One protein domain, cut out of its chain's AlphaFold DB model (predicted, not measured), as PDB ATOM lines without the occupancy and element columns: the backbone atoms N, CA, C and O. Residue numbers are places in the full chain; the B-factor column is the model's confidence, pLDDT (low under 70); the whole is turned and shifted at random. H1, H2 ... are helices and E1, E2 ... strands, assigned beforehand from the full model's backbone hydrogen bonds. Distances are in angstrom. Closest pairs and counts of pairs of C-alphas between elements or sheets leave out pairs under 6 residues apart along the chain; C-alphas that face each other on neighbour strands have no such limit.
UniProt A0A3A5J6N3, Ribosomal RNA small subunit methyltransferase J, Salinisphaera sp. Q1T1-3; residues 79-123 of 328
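What this domain is: This is residues 79 to 123 of the 328 residues of the protein "Ribosomal RNA small subunit methyltransferase J" of Salinisphaera sp. Q1T1-3 (UniProt A0A3A5J6N3). A two-stranded hairpin, E1 and E2, makes one side of a small body, and a single short helix, H1, lies off to the side of it. A long loop, residues 96 to 108, leads from H1 to E1. The printed part has 45 residues, with H1, E1 and E2 in that order; the sheet E1 - E2 is antiparallel. The class is mixed, helices and strands, with under half of the residues in named elements. The whole is compact, with a radius of gyration of the C-alphas of 9.7 A, and rounded, spanning 26 by 23 by 15 A.

Where its parts are: The printed part begins at Trp 79, C-alpha (293.832, 215.571, 70.725). H1, residues 87 to 95, is 12.6 A long and starts at C-alpha (305.926, 218.330, 66.562). E1, residues 109 to 114, measures 16.0 A. E2, residues 117 to 122, measures 16.5 A and ends at C-alpha (285.905, 218.896, 79.038).

How they stand to each other: E1 and E2 form a hairpin, antiparallel at 150 degrees. N 112 and O 119 are 3.1 A apart, and N 121 and O 110 2.8 A, both within hydrogen-bond range. H1 and E2 are apart. In H1 every O i to N i+4 pair is within hydrogen-bond range.

The domain as a whole: The C-alphas of Ala 87 and Arg 107, the two farthest apart, are 25.9 A apart. The link from H1 to E1 is long, that from E1 to E2 tight. The printed part has no cut, and no printed residue is under 70 in pLDDT.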
ATOM      1  N   TRP A  79     292.844 214.503  70.760       83.69
ATOM      2  CA  TRP A  79     293.832 215.571  70.725       83.69
ATOM      3  C   TRP A  79     293.389 216.669  69.762       83.69
ATOM      4  O   TRP A  79     293.262 216.430  68.563       83.69
ATOM      5  N   LEU A  80     293.190 217.879  70.276       82.88
ATOM      6  CA  LEU A  80     292.936 219.065  69.468       82.88
ATOM      7  C   LEU A  80     294.267 219.627  68.960       82.88
ATOM      8  O   LEU A  80     295.055 220.163  69.742       82.88
ATOM      9  N   MET A  81     294.524 219.500  67.659       84.12
ATOM     10  CA  MET A  81     295.669 220.159  67.025       84.12
ATOM     11  C   MET A  81     295.241 221.557  66.594       84.12
ATOM     12  O   MET A  81     294.500 221.715  65.627       84.12
ATOM     13  N   ASN A  82     295.688 222.560  67.342       78.75
ATOM     14  CA  ASN A  82     295.490 223.972  67.036       78.75
ATOM     15  C   ASN A  82     296.812 224.610  66.576       78.75
ATOM     16  O   ASN A  82     297.841 223.945  66.485       78.75
ATOM     17  N   GLU A  83     296.799 225.914  66.316       77.44
ATOM     18  CA  GLU A  83     297.986 226.661  65.872       77.44
ATOM     19  C   GLU A  83     299.147 226.643  66.881       77.44
ATOM     20  O   GLU A  83     300.294 226.865  66.503       77.44
ATOM     21  N   ALA A  84     298.873 226.351  68.157       74.94
ATOM     22  CA  ALA A  84     299.889 226.228  69.200       74.94
ATOM     23  C   ALA A  84     300.515 224.822  69.274       74.94
ATOM     24  O   ALA A  84     301.439 224.614  70.063       74.94
ATOM     25  N   ALA A  85     300.026 223.852  68.493       77.81
ATOM     26  CA  ALA A  85     300.543 222.491  68.497       77.81
ATOM     27  C   ALA A  85     301.964 222.409  67.916       77.81
ATOM     28  O   ALA A  85     302.319 223.037  66.921       77.81
ATOM     29  N   THR A  86     302.783 221.570  68.536       78.00
ATOM     30  CA  THR A  86     304.188 221.334  68.200       78.00
ATOM     31  C   THR A  86     304.387 219.941  67.593       78.00
ATOM     32  O   THR A  86     303.544 219.048  67.705       78.00
ATOM     33  N   ALA A  87     305.560 219.682  67.004       80.25
ATOM     34  CA  ALA A  87     305.926 218.330  66.562       80.25
ATOM     35  C   ALA A  87     305.910 217.300  67.716       80.25
ATOM     36  O   ALA A  87     305.595 216.125  67.498       80.25
ATOM     37  N   ALA A  88     306.207 217.742  68.944       80.06
ATOM     38  CA  ALA A  88     306.127 216.915  70.145       80.06
ATOM     39  C   ALA A  88     304.677 216.540  70.494       80.06
ATOM     40  O   ALA A  88     304.432 215.422  70.949       80.06
ATOM     41  N   ASP A  89     303.707 217.408  70.207       82.56
ATOM     42  CA  ASP A  89     302.287 217.115  70.421       82.56
ATOM     43  C   ASP A  89     301.789 216.038  69.460       82.56
ATOM     44  O   ASP A  89     301.111 215.104  69.878       82.56
ATOM     45  N   HIS A  90     302.210 216.072  68.191       80.50
ATOM     46  CA  HIS A  90     301.912 214.988  67.249       80.50
ATOM     47  C   HIS A  90     302.507 213.646  67.687       80.50
ATOM     48  O   HIS A  90     301.866 212.605  67.534       80.50
ATOM     49  N   ALA A  91     303.731 213.645  68.220       85.06
ATOM     50  CA  ALA A  91     304.345 212.435  68.761       85.06
ATOM     51  C   ALA A  91     303.591 211.922  69.996       85.06
ATOM     52  O   ALA A  91     303.327 210.724  70.093       85.06
ATOM     53  N   THR A  92     303.185 212.829  70.886       85.38
ATOM     54  CA  THR A  92     302.432 212.501  72.101       85.38
ATOM     55  C   THR A  92     301.047 211.958  71.762       85.38
ATOM     56  O   THR A  92     300.679 210.901  72.259       85.38
ATOM     57  N   ALA A  93     300.308 212.591  70.846       86.44
ATOM     58  CA  ALA A  93     299.007 212.107  70.386       86.44
ATOM     59  C   ALA A  93     299.093 210.691  69.792       86.44
ATOM     60  O   ALA A  93     298.265 209.837  70.112       86.44
ATOM     61  N   ARG A  94     300.133 210.412  68.986       87.06
ATOM     62  CA  ARG A  94     300.397 209.062  68.456       87.06
ATOM     63  C   ARG A  94     300.717 208.058  69.559       87.06
ATOM     64  O   ARG A  94     300.186 206.955  69.528       87.06
ATOM     65  N   TRP A  95     301.566 208.430  70.515       86.12
ATOM     66  CA  TRP A  95     301.924 207.571  71.647       86.12
ATOM     67  C   TRP A  95     300.707 207.230  72.518       86.12
ATOM     68  O   TRP A  95     300.529 206.076  72.899       86.12
ATOM     69  N   LEU A  96     299.834 208.210  72.759       85.44
ATOM     70  CA  LEU A  96     298.580 208.033  73.489       85.44
ATOM     71  C   LEU A  96     297.493 207.299  72.682       85.44
ATOM     72  O   LEU A  96     296.430 207.016  73.228       85.44
ATOM     73  N   ALA A  97     297.724 207.043  71.389       87.25
ATOM     74  CA  ALA A  97     296.723 206.548  70.445       87.25
ATOM     75  C   ALA A  97     295.417 207.375  70.436       87.25
ATOM     76  O   ALA A  97     294.329 206.830  70.237       87.25
ATOM     77  N   LEU A  98     295.509 208.696  70.644       85.06
ATOM     78  CA  LEU A  98     294.338 209.575  70.622       85.06
ATOM     79  C   LEU A  98     294.038 210.038  69.193       85.06
ATOM     80  O   LEU A  98     294.955 210.482  68.493       85.06
ATOM     81  N   PRO A  99     292.765 210.012  68.762       86.00
ATOM     82  CA  PRO A  99     292.357 210.644  67.517       86.00
ATOM     83  C   PRO A  99     292.712 212.131  67.529       86.00
ATOM     84  O   PRO A  99     292.446 212.831  68.507       86.00
ATOM     85  N   VAL A 100     293.292 212.610  66.431       88.06
ATOM     86  CA  VAL A 100     293.574 214.032  66.229       88.06
ATOM     87  C   VAL A 100     292.373 214.689  65.559       88.06
ATOM     88  O   VAL A 100     291.898 214.208  64.531       88.06
ATOM     89  N   VAL A 101     291.903 215.793  66.130       87.94
ATOM     90  CA  VAL A 101     290.779 216.589  65.621       87.94
ATOM     91  C   VAL A 101     291.209 218.039  65.391       87.94
ATOM     92  O   VAL A 101     292.112 218.537  66.063       87.94
ATOM     93  N   ALA A 102     290.566 218.704  64.428       86.31
ATOM     94  CA  ALA A 102     290.807 220.117  64.106       86.31
ATOM     95  C   ALA A 102     289.945 221.080  64.943       86.31
ATOM     96  O   ALA A 102     290.294 222.244  65.107       86.31
ATOM     97  N   GLU A 103     288.835 220.589  65.496       87.12
ATOM     98  CA  GLU A 103     287.906 221.361  66.322       87.12
ATOM     99  C   GLU A 103     287.623 220.623  67.638       87.12
ATOM    100  O   GLU A 103     287.690 219.386  67.670       87.12
ATOM    101  N   PRO A 104     287.316 221.344  68.737       87.56
ATOM    102  CA  PRO A 104     286.929 220.712  69.992       87.56
ATOM    103  C   PRO A 104     285.756 219.740  69.782       87.56
ATOM    104  O   PRO A 104     284.794 220.083  69.090       87.56
ATOM    105  N   PRO A 105     285.782 218.535  70.381       88.31
ATOM    106  CA  PRO A 105     284.659 217.612  70.274       88.31
ATOM    107  C   PRO A 105     283.414 218.200  70.951       88.31
ATOM    108  O   PRO A 105     283.514 219.032  71.845       88.31
ATOM    109  N   ALA A 106     282.224 217.714  70.591       85.88
ATOM    110  CA  ALA A 106     280.971 218.158  71.216       85.88
ATOM    111  C   ALA A 106     280.750 217.611  72.644       85.88
ATOM    112  O   ALA A 106     279.893 218.103  73.376       85.88
ATOM    113  N   ARG A 107     281.466 216.547  73.036       85.50
ATOM    114  CA  ARG A 107     281.331 215.869  74.337       85.50
ATOM    115  C   ARG A 107     282.618 215.152  74.730       85.50
ATOM    116  O   ARG A 107     283.400 214.781  73.859       85.50
ATOM    117  N   GLY A 108     282.771 214.882  76.024       85.50
ATOM    118  CA  GLY A 108     283.904 214.128  76.556       85.50
ATOM    119  C   GLY A 108     285.145 214.990  76.773       85.50
ATOM    120  O   GLY A 108     285.068 216.219  76.837       85.50
ATOM    121  N   PHE A 109     286.288 214.328  76.921       87.50
ATOM    122  CA  PHE A 109     287.560 214.983  77.196       87.50
ATOM    123  C   PHE A 109     288.353 215.251  75.920       87.50
ATOM    124  O   PHE A 109     288.277 214.498  74.950       87.50
ATOM    125  N   TYR A 110     289.163 216.303  75.935       90.31
ATOM    126  CA  TYR A 110     290.177 216.522  74.909       90.31
ATOM    127  C   TYR A 110     291.425 217.177  75.491       90.31
ATOM    128  O   TYR A 110     291.354 217.915  76.474       90.31
ATOM    129  N   LEU A 111     292.572 216.889  74.887       91.62
ATOM    130  CA  LEU A 111     293.833 217.565  75.162       91.62
ATOM    131  C   LEU A 111     294.036 218.688  74.152       91.62
ATOM    132  O   LEU A 111     293.795 218.494  72.963       91.62
ATOM    133  N   ALA A 112     294.491 219.842  74.623       91.69
ATOM    134  CA  ALA A 112     294.882 220.957  73.772       91.69
ATOM    135  C   ALA A 112     296.105 221.659  74.365       91.69
ATOM    136  O   ALA A 112     296.265 221.720  75.587       91.69
ATOM    137  N   ARG A 113     296.964 222.186  73.491       91.94
ATOM    138  CA  ARG A 113     298.069 223.062  73.884       91.94
ATOM    139  C   ARG A 113     297.663 224.518  73.709       91.94
ATOM    140  O   ARG A 113     297.012 224.869  72.730       91.94
ATOM    141  N   ASP A 114     298.078 225.364  74.634       90.25
ATOM    142  CA  ASP A 114     298.051 226.817  74.499       90.25
ATOM    143  C   ASP A 114     299.407 227.412  74.915       90.25
ATOM    144  O   ASP A 114     300.392 226.690  75.094       90.25
ATOM    145  N   VAL A 115     299.460 228.739  75.056       88.19
ATOM    146  CA  VAL A 115     300.667 229.480  75.455       88.19
ATOM    147  C   VAL A 115     301.203 229.071  76.827       88.19
ATOM    148  O   VAL A 115     302.402 229.176  77.066       88.19
ATOM    149  N   ASP A 116     300.341 228.550  77.700       88.31
ATOM    150  CA  ASP A 116     300.718 228.090  79.029       88.31
ATOM    151  C   ASP A 116     301.115 226.601  79.012       88.31
ATOM    152  O   ASP A 116     301.564 226.078  80.027       88.31
ATOM    153  N   GLY A 117     300.971 225.888  77.881       91.38
ATOM    154  CA  GLY A 117     301.372 224.490  77.634       91.38
ATOM    155  C   GLY A 117     300.205 223.505  77.438       91.38
ATOM    156  O   GLY A 117     299.138 223.904  76.976       91.38
ATOM    157  N   LEU A 118     300.363 222.231  77.813       93.31
ATOM    158  CA  LEU A 118     299.329 221.200  77.626       93.31
ATOM    159  C   LEU A 118     298.261 221.214  78.733       93.31
ATOM    160  O   LEU A 118     298.591 221.219  79.922       93.31
ATOM    161  N   ALA A 119     296.984 221.129  78.353       92.75
ATOM    162  CA  ALA A 119     295.875 221.035  79.294       92.75
ATOM    163  C   ALA A 119     294.781 220.046  78.858       92.75
ATOM    164  O   ALA A 119     294.572 219.781  77.673       92.75
ATOM    165  N   LEU A 120     294.068 219.505  79.848       91.38
ATOM    166  CA  LEU A 120     292.892 218.655  79.678       91.38
ATOM    167  C   LEU A 120     291.618 219.490  79.799       91.38
ATOM    168  O   LEU A 120     291.371 220.145  80.813       91.38
ATOM    169  N   HIS A 121     290.779 219.406  78.781       90.44
ATOM    170  CA  HIS A 121     289.508 220.101  78.685       90.44
ATOM    171  C   HIS A 121     288.344 219.118  78.704       90.44
ATOM    172  O   HIS A 121     288.483 217.951  78.338       90.44
ATOM    173  N   ARG A 122     287.168 219.628  79.072       87.75
ATOM    174  CA  ARG A 122     285.905 218.896  79.038       87.75
ATOM    175  C   ARG A 122     284.913 219.639  78.153       87.75
ATOM    176  O   ARG A 122     284.476 220.735  78.496       87.75
ATOM    177  N   ALA A 123     284.565 219.038  77.024       86.44
ATOM    178  CA  ALA A 123     283.709 219.657  76.018       86.44
ATOM    179  C   ALA A 123     282.280 219.932  76.510       86.44
ATOM    180  O   ALA A 123     281.671 220.921  76.116       86.44
TER     181      ALA A 123